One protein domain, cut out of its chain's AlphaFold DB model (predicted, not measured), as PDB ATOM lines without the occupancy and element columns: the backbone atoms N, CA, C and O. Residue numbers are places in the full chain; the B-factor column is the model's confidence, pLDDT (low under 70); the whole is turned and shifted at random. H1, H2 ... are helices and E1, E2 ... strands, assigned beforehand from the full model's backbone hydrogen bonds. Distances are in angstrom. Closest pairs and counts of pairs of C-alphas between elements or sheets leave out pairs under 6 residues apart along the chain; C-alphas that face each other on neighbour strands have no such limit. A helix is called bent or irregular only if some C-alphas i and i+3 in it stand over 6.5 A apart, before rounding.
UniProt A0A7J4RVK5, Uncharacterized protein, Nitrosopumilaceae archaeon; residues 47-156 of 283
ATOM      1  N   GLY A  47     182.263 232.006 123.910       37.94
ATOM      2  CA  GLY A  47     181.432 231.339 124.927       37.94
ATOM      3  C   GLY A  47     180.599 230.160 124.403       37.94
ATOM      4  O   GLY A  47     180.188 229.306 125.179       37.94
ATOM      5  N   LYS A  48     180.370 230.073 123.084       39.75
ATOM      6  CA  LYS A  48     179.645 228.946 122.464       39.75
ATOM      7  C   LYS A  48     180.541 227.752 122.138       39.75
ATOM      8  O   LYS A  48     180.024 226.655 121.962       39.75
ATOM      9  N   ILE A  49     181.855 227.955 122.043       45.31
ATOM     10  CA  ILE A  49     182.799 226.907 121.631       45.31
ATOM     11  C   ILE A  49     183.088 225.965 122.808       45.31
ATOM     12  O   ILE A  49     182.987 224.756 122.644       45.31
ATOM     13  N   GLY A  50     183.303 226.507 124.014       49.94
ATOM     14  CA  GLY A  50     183.559 225.698 125.216       49.94
ATOM     15  C   GLY A  50     182.354 224.885 125.711       49.94
ATOM     16  O   GLY A  50     182.526 223.779 126.208       49.94
ATOM     17  N   VAL A  51     181.125 225.388 125.531       55.75
ATOM     18  CA  VAL A  51     179.902 224.629 125.869       55.75
ATOM     19  C   VAL A  51     179.695 223.475 124.889       55.75
ATOM     20  O   VAL A  51     179.386 222.365 125.308       55.75
ATOM     21  N   LYS A  52     179.922 223.716 123.591       61.62
ATOM     22  CA  LYS A  52     179.753 222.695 122.553       61.62
ATOM     23  C   LYS A  52     180.778 221.565 122.679       61.62
ATOM     24  O   LYS A  52     180.412 220.410 122.524       61.62
ATOM     25  N   GLU A  53     182.027 221.894 123.003       67.56
ATOM     26  CA  GLU A  53     183.095 220.910 123.218       67.56
ATOM     27  C   GLU A  53     182.842 220.046 124.465       67.56
ATOM     28  O   GLU A  53     183.051 218.836 124.436       67.56
ATOM     29  N   PHE A  54     182.310 220.635 125.542       66.12
ATOM     30  CA  PHE A  54     181.940 219.885 126.744       66.12
ATOM     31  C   PHE A  54     180.726 218.966 126.521       66.12
ATOM     32  O   PHE A  54     180.730 217.823 126.977       66.12
ATOM     33  N   GLU A  55     179.696 219.438 125.809       75.56
ATOM     34  CA  GLU A  55     178.544 218.610 125.423       75.56
ATOM     35  C   GLU A  55     178.956 217.458 124.498       75.56
ATOM     36  O   GLU A  55     178.500 216.335 124.694       75.56
ATOM     37  N   GLU A  56     179.869 217.703 123.557       81.25
ATOM     38  CA  GLU A  56     180.406 216.679 122.657       81.25
ATOM     39  C   GLU A  56     181.202 215.611 123.419       81.25
ATOM     40  O   GLU A  56     180.966 214.419 123.228       81.25
ATOM     41  N   GLN A  57     182.077 216.006 124.351       81.50
ATOM     42  CA  GLN A  57     182.818 215.049 125.183       81.50
ATOM     43  C   GLN A  57     181.907 214.249 126.124       81.50
ATOM     44  O   GLN A  57     182.119 213.051 126.312       81.50
ATOM     45  N   ARG A  58     180.860 214.877 126.676       83.62
ATOM     46  CA  ARG A  58     179.829 214.179 127.459       83.62
ATOM     47  C   ARG A  58     179.113 213.130 126.611       83.62
ATOM     48  O   ARG A  58     178.939 211.999 127.060       83.62
ATOM     49  N   ASP A  59     178.696 213.492 125.402       88.00
ATOM     50  CA  ASP A  59     177.965 212.589 124.515       88.00
ATOM     51  C   ASP A  59     178.856 211.419 124.061       88.00
ATOM     52  O   ASP A  59     178.389 210.278 124.024       88.00
ATOM     53  N   ILE A  60     180.149 211.664 123.816       89.62
ATOM     54  CA  ILE A  60     181.151 210.611 123.581       89.62
ATOM     55  C   ILE A  60     181.257 209.688 124.800       89.62
ATOM     56  O   ILE A  60     181.204 208.470 124.649       89.62
ATOM     57  N   ALA A  61     181.345 210.237 126.015       89.19
ATOM     58  CA  ALA A  61     181.439 209.425 127.225       89.19
ATOM     59  C   ALA A  61     180.204 208.526 127.422       89.19
ATOM     60  O   ALA A  61     180.349 207.349 127.757       89.19
ATOM     61  N   ILE A  62     178.998 209.042 127.155       90.69
ATOM     62  CA  ILE A  62     177.750 208.257 127.175       90.69
ATOM     63  C   ILE A  62     177.787 207.138 126.128       90.69
ATOM     64  O   ILE A  62     177.394 206.008 126.423       90.69
ATOM     65  N   GLN A  63     178.255 207.428 124.911       93.00
ATOM     66  CA  GLN A  63     178.368 206.430 123.846       93.00
ATOM     67  C   GLN A  63     179.352 205.315 124.211       93.00
ATOM     68  O   GLN A  63     179.020 204.142 124.033       93.00
ATOM     69  N   GLU A  64     180.511 205.660 124.773       93.94
ATOM     70  CA  GLU A  64     181.512 204.685 125.215       93.94
ATOM     71  C   GLU A  64     181.015 203.840 126.392       93.94
ATOM     72  O   GLU A  64     181.162 202.620 126.378       93.94
ATOM     73  N   ALA A  65     180.338 204.448 127.371       94.00
ATOM     74  CA  ALA A  65     179.717 203.701 128.464       94.00
ATOM     75  C   ALA A  65     178.652 202.725 127.949       94.00
ATOM     76  O   ALA A  65     178.648 201.553 128.323       94.00
ATOM     77  N   ARG A  66     177.775 203.183 127.045       95.75
ATOM     78  CA  ARG A  66     176.764 202.322 126.420       95.75
ATOM     79  C   ARG A  66     177.415 201.165 125.678       95.75
ATOM     80  O   ARG A  66     176.984 200.031 125.844       95.75
ATOM     81  N   ARG A  67     178.439 201.444 124.871       96.12
ATOM     82  CA  ARG A  67     179.179 200.418 124.137       96.12
ATOM     83  C   ARG A  67     179.775 199.379 125.084       96.12
ATOM     84  O   ARG A  67     179.552 198.194 124.867       96.12
ATOM     85  N   PHE A  68     180.464 199.819 126.134       96.75
ATOM     86  CA  PHE A  68     181.057 198.921 127.122       96.75
ATOM     87  C   PHE A  68     180.011 198.005 127.756       96.75
ATOM     88  O   PHE A  68     180.248 196.810 127.860       96.75
ATOM     89  N   ILE A  69     178.845 198.536 128.143       96.50
ATOM     90  CA  ILE A  69     177.777 197.718 128.737       96.50
ATOM     91  C   ILE A  69     177.304 196.655 127.751       96.50
ATOM     92  O   ILE A  69     177.153 195.511 128.141       96.50
ATOM     93  N   LEU A  70     177.109 196.993 126.475       95.31
ATOM     94  CA  LEU A  70     176.692 196.011 125.465       95.31
ATOM     95  C   LEU A  70     177.724 194.895 125.250       95.31
ATOM     96  O   LEU A  70     177.356 193.791 124.853       95.31
ATOM     97  N   GLU A  71     178.999 195.192 125.491       95.38
ATOM     98  CA  GLU A  71     180.116 194.253 125.387       95.38
ATOM     99  C   GLU A  71     180.437 193.563 126.732       95.38
ATOM    100  O   GLU A  71     181.247 192.635 126.757       95.38
ATOM    101  N   SER A  72     179.825 193.984 127.848       94.62
ATOM    102  CA  SER A  72     180.173 193.475 129.175       94.62
ATOM    103  C   SER A  72     179.670 192.042 129.372       94.62
ATOM    104  O   SER A  72     178.589 191.699 128.883       94.62
ATOM    105  N   PRO A  73     180.399 191.183 130.111       92.62
ATOM    106  CA  PRO A  73     180.022 189.780 130.264       92.62
ATOM    107  C   PRO A  73     178.620 189.577 130.855       92.62
ATOM    108  O   PRO A  73     177.880 188.723 130.374       92.62
ATOM    109  N   THR A  74     178.234 190.377 131.856       93.81
ATOM    110  CA  THR A  74     176.910 190.291 132.499       93.81
ATOM    111  C   THR A  74     175.778 190.602 131.525       93.81
ATOM    112  O   THR A  74     174.801 189.858 131.477       93.81
ATOM    113  N   PHE A  75     175.896 191.680 130.744       95.75
ATOM    114  CA  PHE A  75     174.855 192.086 129.800       95.75
ATOM    115  C   PHE A  75     174.850 191.200 128.552       95.75
ATOM    116  O   PHE A  75     173.790 190.817 128.070       95.75
ATOM    117  N   ALA A  76     176.023 190.851 128.019       95.81
ATOM    118  CA  ALA A  76     176.138 190.016 126.827       95.81
ATOM    119  C   ALA A  76     175.581 188.601 127.044       95.81
ATOM    120  O   ALA A  76     175.151 187.964 126.082       95.81
ATOM    121  N   PHE A  77     175.578 188.114 128.289       94.12
ATOM    122  CA  PHE A  77     175.005 186.818 128.623       94.12
ATOM    123  C   PHE A  77     173.487 186.793 128.391       94.12
ATOM    124  O   PHE A  77     172.985 185.895 127.713       94.12
ATOM    125  N   ASP A  78     172.752 187.764 128.943       93.81
ATOM    126  CA  ASP A  78     171.284 187.739 128.934       93.81
ATOM    127  C   ASP A  78     170.586 189.084 129.229       93.81
ATOM    128  O   ASP A  78     169.437 189.113 129.683       93.81
ATOM    129  N   GLY A  79     171.255 190.203 128.958       94.38
ATOM    130  CA  GLY A  79     170.725 191.555 129.116       94.38
ATOM    131  C   GLY A  79     169.629 191.896 128.098       94.38
ATOM    132  O   GLY A  79     169.746 191.651 126.895       94.38
ATOM    133  N   LEU A  80     168.548 192.515 128.573       95.31
ATOM    134  CA  LEU A  80     167.425 192.960 127.750       95.31
ATOM    135  C   LEU A  80     167.686 194.366 127.201       95.31
ATOM    136  O   LEU A  80     167.529 195.365 127.908       95.31
ATOM    137  N   ILE A  81     168.028 194.447 125.913       94.44
ATOM    138  CA  ILE A  81     168.396 195.702 125.240       94.44
ATOM    139  C   ILE A  81     167.341 196.807 125.344       94.44
ATOM    140  O   ILE A  81     167.696 197.968 125.531       94.44
ATOM    141  N   ASP A  82     166.057 196.450 125.309       94.69
ATOM    142  CA  ASP A  82     164.950 197.410 125.376       94.69
ATOM    143  C   ASP A  82     164.815 198.072 126.759       94.69
ATOM    144  O   ASP A  82     164.132 199.084 126.905       94.69
ATOM    145  N   THR A  83     165.472 197.515 127.782       93.88
ATOM    146  CA  THR A  83     165.478 198.054 129.150       93.88
ATOM    147  C   THR A  83     166.709 198.903 129.456       93.88
ATOM    148  O   THR A  83     166.736 199.552 130.501       93.88
ATOM    149  N   LEU A  84     167.714 198.907 128.571       95.44
ATOM    150  CA  LEU A  84     168.973 199.605 128.801       95.44
ATOM    151  C   LEU A  84     168.778 201.123 128.743       95.44
ATOM    152  O   LEU A  84     168.506 201.700 127.689       95.44
ATOM    153  N   GLN A  85     169.000 201.767 129.879       92.50
ATOM    154  CA  GLN A  85     169.018 203.213 130.052       92.50
ATOM    155  C   GLN A  85     170.414 203.615 130.516       92.50
ATOM    156  O   GLN A  85     170.959 202.997 131.427       92.50
ATOM    157  N   VAL A  86     171.007 204.620 129.875       93.19
ATOM    158  CA  VAL A  86     172.331 205.146 130.229       93.19
ATOM    159  C   VAL A  86     172.179 206.636 130.472       93.19
ATOM    160  O   VAL A  86     171.750 207.372 129.583       93.19
ATOM    161  N   GLU A  87     172.525 207.069 131.675       83.88
ATOM    162  CA  GLU A  87     172.358 208.435 132.142       83.88
ATOM    163  C   GLU A  87     173.704 209.008 132.580       83.88
ATOM    164  O   GLU A  87     174.476 208.400 133.325       83.88
ATOM    165  N   TYR A  88     173.989 210.221 132.115       80.25
ATOM    166  CA  TYR A  88     175.100 210.997 132.637       80.25
ATOM    167  C   TYR A  88     174.730 211.554 134.011       80.25
ATOM    168  O   TYR A  88     173.712 212.231 134.153       80.25
ATOM    169  N   VAL A  89     175.577 211.294 135.007       80.75
ATOM    170  CA  VAL A  89     175.336 211.717 136.390       80.75
ATOM    171  C   VAL A  89     176.070 213.019 136.679       80.75
ATOM    172  O   VAL A  89     175.462 214.007 137.091       80.75
ATOM    173  N   SER A  90     177.389 213.031 136.491       77.62
ATOM    174  CA  SER A  90     178.235 214.178 136.826       77.62
ATOM    175  C   SER A  90     179.628 214.065 136.216       77.62
ATOM    176  O   SER A  90     180.036 213.014 135.730       77.62
ATOM    177  N   VAL A  91     180.378 215.162 136.266       80.75
ATOM    178  CA  VAL A  91     181.799 215.219 135.925       80.75
ATOM    179  C   VAL A  91     182.582 215.447 137.212       80.75
ATOM    180  O   VAL A  91     182.109 216.139 138.116       80.75
ATOM    181  N   MET A  92     183.762 214.850 137.311       67.88
ATOM    182  CA  MET A  92     184.669 215.028 138.440       67.88
ATOM    183  C   MET A  92     185.664 216.146 138.132       67.88
ATOM    184  O   MET A  92     186.131 216.281 137.001       67.88
ATOM    185  N   GLU A  93     186.033 216.924 139.152       73.81
ATOM    186  CA  GLU A  93     187.133 217.893 139.074       73.81
ATOM    187  C   GLU A  93     188.490 217.158 139.096       73.81
ATOM    188  O   GLU A  93     189.255 217.234 140.056       73.81
ATOM    189  N   SER A  94     188.768 216.382 138.045       65.94
ATOM    190  CA  SER A  94     189.977 215.570 137.880       65.94
ATOM    191  C   SER A  94     190.732 215.931 136.598       65.94
ATOM    192  O   SER A  94     190.162 216.484 135.656       65.94
ATOM    193  N   PHE A  95     192.019 215.583 136.542       71.12
ATOM    194  CA  PHE A  95     192.829 215.688 135.328       71.12
ATOM    195  C   PHE A  95     193.536 214.346 135.047       71.12
ATOM    196  O   PHE A  95     194.377 213.951 135.857       71.12
ATOM    197  N   PRO A  96     193.219 213.639 133.941       78.00
ATOM    198  CA  PRO A  96     192.215 213.983 132.927       78.00
ATOM    199  C   PRO A  96     190.779 213.989 133.480       78.00
ATOM    200  O   PRO A  96     190.501 213.452 134.558       78.00
ATOM    201  N   VAL A  97     189.869 214.641 132.752       80.75
ATOM    202  CA  VAL A  97     188.452 214.752 133.131       80.75
ATOM    203  C   VAL A  97     187.832 213.357 133.220       80.75
ATOM    204  O   VAL A  97     188.053 212.510 132.350       80.75
ATOM    205  N   GLN A  98     187.067 213.115 134.283       84.00
ATOM    206  CA  GLN A  98     186.348 211.864 134.509       84.00
ATOM    207  C   GLN A  98     184.844 212.125 134.547       84.00
ATOM    208  O   GLN A  98     184.375 213.032 135.235       84.00
ATOM    209  N   TYR A  99     184.090 211.318 133.812       83.69
ATOM    210  CA  TYR A  99     182.637 211.373 133.729       83.69
ATOM    211  C   TYR A  99     182.045 210.197 134.500       83.69
ATOM    212  O   TYR A  99     182.343 209.041 134.193       83.69
ATOM    213  N   ASN A 100     181.190 210.497 135.473       86.62
ATOM    214  CA  ASN A 100     180.370 209.517 136.167       86.62
ATOM    215  C   ASN A 100     179.107 209.256 135.354       86.62
ATOM    216  O   ASN A 100     178.320 210.169 135.074       86.62
ATOM    217  N   ILE A 101     178.910 207.994 135.005       89.56
ATOM    218  CA  ILE A 101     177.771 207.526 134.228       89.56
ATOM    219  C   ILE A 101     177.108 206.400 135.009       89.56
ATOM    220  O   ILE A 101     177.780 205.541 135.576       89.56
ATOM    221  N   GLU A 102     175.785 206.410 135.045       92.75
ATOM    222  CA  GLU A 102     174.996 205.321 135.601       92.75
ATOM    223  C   GLU A 102     174.175 204.701 134.479       92.75
ATOM    224  O   GLU A 102     173.586 205.398 133.654       92.75
ATOM    225  N   ALA A 103     174.140 203.379 134.436       93.75
ATOM    226  CA  ALA A 103     173.281 202.653 133.530       93.75
ATOM    227  C   ALA A 103     172.406 201.673 134.286       93.75
ATOM    228  O   ALA A 103     172.794 201.134 135.318       93.75
ATOM    229  N   ARG A 104     171.220 201.428 133.750       95.00
ATOM    230  CA  ARG A 104     170.256 200.484 134.299       95.00
ATOM    231  C   ARG A 104     169.750 199.598 133.186       95.00
ATOM    232  O   ARG A 104     169.439 200.086 132.104       95.00
ATOM    233  N   TYR A 105     169.677 198.304 133.444       96.31
ATOM    234  CA  TYR A 105     169.086 197.332 132.532       96.31
ATOM    235  C   TYR A 105     168.546 196.147 133.324       96.31
ATOM    236  O   TYR A 105     168.765 196.035 134.524       96.31
ATOM    237  N   THR A 106     167.804 195.272 132.664       93.62
ATOM    238  CA  THR A 106     167.310 194.020 133.238       93.62
ATOM    239  C   THR A 106     167.945 192.842 132.515       93.62
ATOM    240  O   THR A 106     167.975 192.840 131.286       93.62
ATOM    241  N   SER A 107     168.414 191.844 133.258       92.38
ATOM    242  CA  SER A 107     168.845 190.542 132.734       92.38
ATOM    243  C   SER A 107     167.748 189.495 132.895       92.38
ATOM    244  O   SER A 107     166.894 189.615 133.776       92.38
ATOM    245  N   ALA A 108     167.745 188.466 132.047       90.19
ATOM    246  CA  ALA A 108     166.766 187.379 132.123       90.19
ATOM    247  C   ALA A 108     166.972 186.436 133.328       90.19
ATOM    248  O   ALA A 108     166.025 185.771 133.759       90.19
ATOM    249  N   HIS A 109     168.191 186.389 133.864       88.56
ATOM    250  CA  HIS A 109     168.596 185.594 135.014       88.56
ATOM    251  C   HIS A 109     169.353 186.450 136.029       88.56
ATOM    252  O   HIS A 109     169.875 187.523 135.724       88.56
ATOM    253  N   ALA A 110     169.430 185.935 137.253       86.12
ATOM    254  CA  ALA A 110     170.235 186.528 138.311       86.12
ATOM    255  C   ALA A 110     171.730 186.188 138.168       86.12
ATOM    256  O   ALA A 110     172.106 185.164 137.592       86.12
ATOM    257  N   GLY A 111     172.574 187.016 138.788       89.31
ATOM    258  CA  GLY A 111     174.020 186.812 138.927       89.31
ATOM    259  C   GLY A 111     174.841 187.854 138.172       89.31
ATOM    260  O   GLY A 111     174.294 188.828 137.662       89.31
ATOM    261  N   PHE A 112     176.149 187.610 138.015       92.31
ATOM    262  CA  PHE A 112     177.090 188.471 137.273       92.31
ATOM    263  C   PHE A 112     178.002 187.666 136.336       92.31
ATOM    264  O   PHE A 112     178.164 186.461 136.529       92.31
ATOM    265  N   GLY A 113     178.581 188.317 135.330       92.06
ATOM    266  CA  GLY A 113     179.581 187.733 134.442       92.06
ATOM    267  C   GLY A 113     179.044 186.730 133.413       92.06
ATOM    268  O   GLY A 113     177.841 186.627 133.169       92.06
ATOM    269  N   ASN A 114     179.963 185.963 132.816       90.44
ATOM    270  CA  ASN A 114     179.609 184.804 131.997       90.44
ATOM    271  C   ASN A 114     179.199 183.632 132.902       90.44
ATOM    272  O   ASN A 114     179.968 183.208 133.765       90.44
ATOM    273  N   ARG A 115     178.001 183.089 132.674       91.06
ATOM    274  CA  ARG A 115     177.403 182.021 133.489       91.06
ATOM    275  C   ARG A 115     177.145 180.747 132.688       91.06
ATOM    276  O   ARG A 115     176.284 179.940 133.042       91.06
ATOM    277  N   GLU A 116     177.869 180.562 131.587       89.81
ATOM    278  CA  GLU A 116     177.771 179.359 130.766       89.81
ATOM    279  C   GLU A 116     178.028 178.099 131.610       89.81
ATOM    280  O   GLU A 116     178.970 178.028 132.398       89.81
ATOM    281  N   GLY A 117     177.148 177.104 131.476       87.75
ATOM    282  CA  GLY A 117     177.231 175.844 132.220       87.75
ATOM    283  C   GLY A 117     176.704 175.885 133.660       87.75
ATOM    284  O   GLY A 117     176.697 174.846 134.321       87.75
ATOM    285  N   GLN A 118     176.230 177.033 134.153       86.69
ATOM    286  CA  GLN A 118     175.613 177.138 135.477       86.69
ATOM    287  C   GLN A 118     174.109 176.822 135.427       86.69
ATOM    288  O   GLN A 118     173.436 177.045 134.421       86.69
ATOM    289  N   MET A 119     173.560 176.310 136.533       86.25
ATOM    290  CA  MET A 119     172.106 176.233 136.713       86.25
ATOM    291  C   MET A 119     171.587 177.611 137.126       86.25
ATOM    292  O   MET A 119     171.967 178.113 138.181       86.25
ATOM    293  N   LEU A 120     170.723 178.213 136.307       85.81
ATOM    294  CA  LEU A 120     170.264 179.589 136.494       85.81
ATOM    295  C   LEU A 120     168.793 179.662 136.896       85.81
ATOM    296  O   LEU A 120     167.944 178.950 136.359       85.81
ATOM    297  N   ALA A 121     168.491 180.580 137.814       77.56
ATOM    298  CA  ALA A 121     167.124 180.960 138.129       77.56
ATOM    299  C   ALA A 121     166.595 181.910 137.046       77.56
ATOM    300  O   ALA A 121     167.219 182.926 136.745       77.56
ATOM    301  N   GLN A 122     165.436 181.589 136.470       80.44
ATOM    302  CA  GLN A 122     164.766 182.427 135.471       80.44
ATOM    303  C   GLN A 122     163.996 183.551 136.161       80.44
ATOM    304  O   GLN A 122     162.790 183.457 136.395       80.44
ATOM    305  N   VAL A 123     164.722 184.594 136.542       86.19
ATOM    306  CA  VAL A 123     164.186 185.757 137.244       86.19
ATOM    307  C   VAL A 123     164.722 187.005 136.562       86.19
ATOM    308  O   VAL A 123     165.936 187.208 136.509       86.19
ATOM    309  N   LEU A 124     163.802 187.850 136.083       90.12
ATOM    310  CA  LEU A 124     164.141 189.173 135.571       90.12
ATOM    311  C   LEU A 124     164.847 189.966 136.671       90.12
ATOM    312  O   LEU A 124     164.227 190.326 137.674       90.12
ATOM    313  N   THR A 125     166.137 190.216 136.482       88.94
ATOM    314  CA  THR A 125     167.000 190.822 137.496       88.94
ATOM    315  C   THR A 125     167.405 192.217 137.041       88.94
ATOM    316  O   THR A 125     168.122 192.347 136.048       88.94
ATOM    317  N   PRO A 126     166.916 193.281 137.699       93.38
ATOM    318  CA  PRO A 126     167.363 194.629 137.398       93.38
ATOM    319  C   PRO A 126     168.787 194.836 137.923       93.38
ATOM    320  O   PRO A 126     169.069 194.531 139.078       93.38
ATOM    321  N   HIS A 127     169.642 195.414 137.089       93.75
ATOM    322  CA  HIS A 127     171.020 195.769 137.395       93.75
ATOM    323  C   HIS A 127     171.231 197.278 137.258       93.75
ATOM    324  O   HIS A 127     170.677 197.923 136.362       93.75
ATOM    325  N   THR A 128     172.062 197.842 138.131       94.00
ATOM    326  CA  THR A 128     172.572 199.214 138.049       94.00
ATOM    327  C   THR A 128     174.089 199.182 137.918       94.00
ATOM    328  O   THR A 128     174.779 198.702 138.810       94.00
ATOM    329  N   VAL A 129     174.625 199.734 136.833       94.81
ATOM    330  CA  VAL A 129     176.066 199.814 136.576       94.81
ATOM    331  C   VAL A 129     176.546 201.240 136.775       94.81
ATOM    332  O   VAL A 129     176.026 202.166 136.157       94.81
ATOM    333  N   LYS A 130     177.566 201.419 137.608       93.38
ATOM    334  CA  LYS A 130     178.285 202.684 137.761       93.38
ATOM    335  C   LYS A 130     179.568 202.632 136.953       93.38
ATOM    336  O   LYS A 130     180.401 201.759 137.183       93.38
ATOM    337  N   LEU A 131     179.720 203.569 136.026       93.56
ATOM    338  CA  LEU A 131     180.877 203.672 135.154       93.56
ATOM    339  C   LEU A 131     181.615 204.984 135.385       93.56
ATOM    340  O   LEU A 131     181.002 206.036 135.580       93.56
ATOM    341  N   ILE A 132     182.939 204.911 135.289       87.81
ATOM    342  CA  ILE A 132     183.807 206.082 135.196       87.81
ATOM    343  C   ILE A 132     184.457 206.055 133.819       87.81
ATOM    344  O   ILE A 132     185.130 205.084 133.460       87.81
ATOM    345  N   VAL A 133     184.258 207.124 133.050       90.00
ATOM    346  CA  VAL A 133     184.843 207.293 131.717       90.00
ATOM    347  C   VAL A 133     185.850 208.427 131.746       90.00
ATOM    348  O   VAL A 133     185.543 209.523 132.208       90.00
ATOM    349  N   SER A 134     187.045 208.184 131.225       85.38
ATOM    350  CA  SER A 134     188.077 209.203 131.054       85.38
ATOM    351  C   SER A 134     188.774 209.007 129.721       85.38
ATOM    352  O   SER A 134     188.960 207.874 129.286       85.38
ATOM    353  N   GLU A 135     189.118 210.105 129.048       84.94
ATOM    354  CA  GLU A 135     189.824 210.073 127.758       84.94
ATOM    355  C   GLU A 135     189.157 209.143 126.717       84.94
ATOM    356  O   GLU A 135     189.825 208.424 125.978       84.94
ATOM    357  N   SER A 136     187.818 209.156 126.650       82.25
ATOM    358  CA  SER A 136     187.012 208.283 125.770       82.25
ATOM    359  C   SER A 136     187.198 206.778 126.019       82.25
ATOM    360  O   SER A 136     187.093 205.967 125.103       82.25
ATOM    361  N   ARG A 137     187.495 206.385 127.261       88.81
ATOM    362  CA  ARG A 137     187.608 204.987 127.683       88.81
ATOM    363  C   ARG A 137     186.938 204.779 129.038       88.81
ATOM    364  O   ARG A 137     187.078 205.599 129.940       88.81
ATOM    365  N   VAL A 138     186.264 203.645 129.203       91.88
ATOM    366  CA  VAL A 138     185.789 203.183 130.515       91.88
ATOM    367  C   VAL A 138     186.984 202.719 131.354       91.88
ATOM    368  O   VAL A 138     187.722 201.823 130.943       91.88
ATOM    369  N   ILE A 139     187.183 203.341 132.516       87.31
ATOM    370  CA  ILE A 139     188.262 203.011 133.466       87.31
ATOM    371  C   ILE A 139     187.752 202.331 134.743       87.31
ATOM    372  O   ILE A 139     188.548 201.816 135.520       87.31
ATOM    373  N   SER A 140     186.437 202.331 134.963       89.25
ATOM    374  CA  SER A 140     185.769 201.570 136.019       89.25
ATOM    375  C   SER A 140     184.355 201.224 135.560       89.25
ATOM    376  O   SER A 140     183.694 202.076 134.963       89.25
ATOM    377  N   ALA A 141     183.894 200.004 135.837       91.25
ATOM    378  CA  ALA A 141     182.522 199.576 135.588       91.25
ATOM    379  C   ALA A 141     182.073 198.583 136.662       91.25
ATOM    380  O   ALA A 141     182.490 197.425 136.668       91.25
ATOM    381  N   ILE A 142     181.236 199.060 137.580       92.44
ATOM    382  CA  ILE A 142     180.778 198.301 138.740       92.44
ATOM    383  C   ILE A 142     179.276 198.054 138.653       92.44
ATOM    384  O   ILE A 142     178.494 199.005 138.695       92.44
ATOM    385  N   THR A 143     178.870 196.790 138.605       91.69
ATOM    386  CA  THR A 143     177.468 196.361 138.595       91.69
ATOM    387  C   THR A 143     176.985 196.087 140.017       91.69
ATOM    388  O   THR A 143     177.653 195.419 140.803       91.69
ATOM    389  N   ASP A 144     175.834 196.658 140.372       88.88
ATOM    390  CA  ASP A 144     175.126 196.522 141.652       88.88
ATOM    391  C   ASP A 144     175.952 196.831 142.906       88.88
ATOM    392  O   ASP A 144     175.546 196.502 144.013       88.88
ATOM    393  N   LYS A 145     177.069 197.555 142.741       88.50
ATOM    394  CA  LYS A 145     178.100 197.833 143.766       88.50
ATOM    395  C   LYS A 145     178.944 196.621 144.173       88.50
ATOM    396  O   LYS A 145     179.876 196.801 144.951       88.50
ATOM    397  N   ASP A 146     178.652 195.445 143.630       86.50
ATOM    398  CA  ASP A 146     179.202 194.179 144.113       86.50
ATOM    399  C   ASP A 146     180.106 193.499 143.081       86.50
ATOM    400  O   ASP A 146     180.975 192.721 143.461       86.50
ATOM    401  N   TRP A 147     179.956 193.798 141.790       90.38
ATOM    402  CA  TRP A 147     180.693 193.132 140.717       90.38
ATOM    403  C   TRP A 147     181.497 194.111 139.865       90.38
ATOM    404  O   TRP A 147     180.954 195.072 139.327       90.38
ATOM    405  N   ASP A 148     182.789 193.844 139.708       93.12
ATOM    406  CA  ASP A 148     183.676 194.541 138.784       93.12
ATOM    407  C   ASP A 148     183.631 193.868 137.407       93.12
ATOM    408  O   ASP A 148     184.190 192.786 137.202       93.12
ATOM    409  N   GLU A 149     182.971 194.525 136.449       91.25
ATOM    410  CA  GLU A 149     182.814 194.023 135.078       91.25
ATOM    411  C   GLU A 149     184.135 193.971 134.314       91.25
ATOM    412  O   GLU A 149     184.306 193.129 133.432       91.25
ATOM    413  N   MET A 150     185.078 194.863 134.630       90.62
ATOM    414  CA  MET A 150     186.353 194.939 133.916       90.62
ATOM    415  C   MET A 150     187.282 193.800 134.324       90.62
ATOM    416  O   MET A 150     187.987 193.247 133.481       90.62
ATOM    417  N   ASN A 151     187.261 193.441 135.608       90.12
ATOM    418  CA  ASN A 151     188.109 192.389 136.164       90.12
ATOM    419  C   ASN A 151     187.384 191.041 136.323       90.12
ATOM    420  O   ASN A 151     188.024 190.048 136.658       90.12
ATOM    421  N   SER A 152     186.074 190.992 136.053       89.62
ATOM    422  CA  SER A 152     185.228 189.800 136.201       89.62
ATOM    423  C   SER A 152     185.332 189.165 137.591       89.62
ATOM    424  O   SER A 152     185.548 187.960 137.730       89.62
ATOM    425  N   GLN A 153     185.198 189.992 138.628       89.06
ATOM    426  CA  GLN A 153     185.305 189.558 140.018       89.06
ATOM    427  C   GLN A 153     184.372 190.355 140.926       89.06
ATOM    428  O   GLN A 153     184.032 191.501 140.638       89.06
ATOM    429  N   PHE A 154     183.998 189.765 142.058       82.94
ATOM    430  CA  PHE A 154     183.302 190.505 143.103       82.94
ATOM    431  C   PHE A 154     184.239 191.528 143.750       82.94
ATOM    432  O   PHE A 154     185.411 191.242 144.008       82.94
ATOM    433  N   ILE A 155     183.713 192.719 144.025       80.44
ATOM    434  CA  ILE A 155     184.414 193.734 144.802       80.44
ATOM    435  C   ILE A 155     184.457 193.259 146.244       80.44
ATOM    436  O   ILE A 155     183.422 193.070 146.879       80.44
ATOM    437  N   GLN A 156     185.663 193.117 146.780       65.69
ATOM    438  CA  GLN A 156     185.842 192.963 148.214       65.69
ATOM    439  C   GLN A 156     185.471 194.284 148.883       65.69
ATOM    440  O   GLN A 156     186.200 195.274 148.779       65.69
TER     441      GLN A 156
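This is residues 47 to 156 of the 283 residues of an uncharacterized protein of Nitrosopumilaceae archaeon (UniProt A0A7J4RVK5). A twisted sheet of four strands, E1 to E4, curls round the later part of one long helix, H1, whose first residues, 47 to 56, stick out free as an arm. A short helix, H2, follows just past the end of H1, and the long loop of residues 108 to 124 reaches away from the sheet, opposite to the arm. The printed part has 110 residues with two named helices and then four named strands, in the sheet order E1, E2, E3, E4, antiparallel throughout; the class is mixed, helices and strands. The whole is compact, with a radius of gyration of the C-alphas of 15.1 A, yet only just elongated, spanning 57 by 30 by 17 A.

H1 is residues 47 to 71, 37.1 A long, from C-alpha 47 at (181.432, 231.339, 124.927) to C-alpha 71 at (180.116, 194.253, 125.387). It is neither bent nor irregular, but only just: C-alphas 47 and 50 are 6.0 A apart. H2 is residues 73 to 78, 9.1 A. E1 is residues 85 to 92, 21.3 A; E2 is residues 98 to 107, 27.6 A; E3 is residues 125 to 134, 28.7 A. E4 is residues 137 to 143, 17.2 A, ending at C-alpha 143 at (177.468, 196.361, 138.595).

The strands form a meander, each the antiparallel neighbour of the one before, and each successive two form a hairpin. Within hydrogen-bond range are N 87 and O 102 of E1 and E2, 2.8 A, N 103 and O 129 of E2 and E3, 2.8 A, and N 130 and O 142 of E3 and E4, 2.8 A. The edge strands E1 and E4 are apart. H1 and H2 are on one face of the sheet, two layers, one of helices and one of strands. The sheet curls round H1 at residues 57 to 69; the closest C-alphas of H1 and E3 are those of Ala 61 and Val 133, 6.0 A, those of H1 and E4 are Ala 65 and Val 138, 6.4 A, and those of H1 and E1 are Arg 66 and Val 86, 6.5 A. The closest C-alphas of H2 and E2 are those of Asp 78 and Ser 107, 5.3 A. H1 and H2 are close but not clearly touching, at a steep tilt of 67 degrees, with the C-alphas of Leu 70 and Ala 76 closest at 6.2 A. In H1 20 of 21 O i to N i+4 pairs are within hydrogen-bond range, and in H2 1 of 2.

The two C-alphas farthest apart are those of Gly 47 and Met 119, 57.1 A. The printed part has no cut. The link from E2 to E3 is long, with 17 residues. Residues 147 to 148 pair antiparallel with 142 to 143 of E4 and with 153 to 154. The mean pLDDT of the printed part is 86.0; residues 47 to 54, 92, 94 and 156 are under 70.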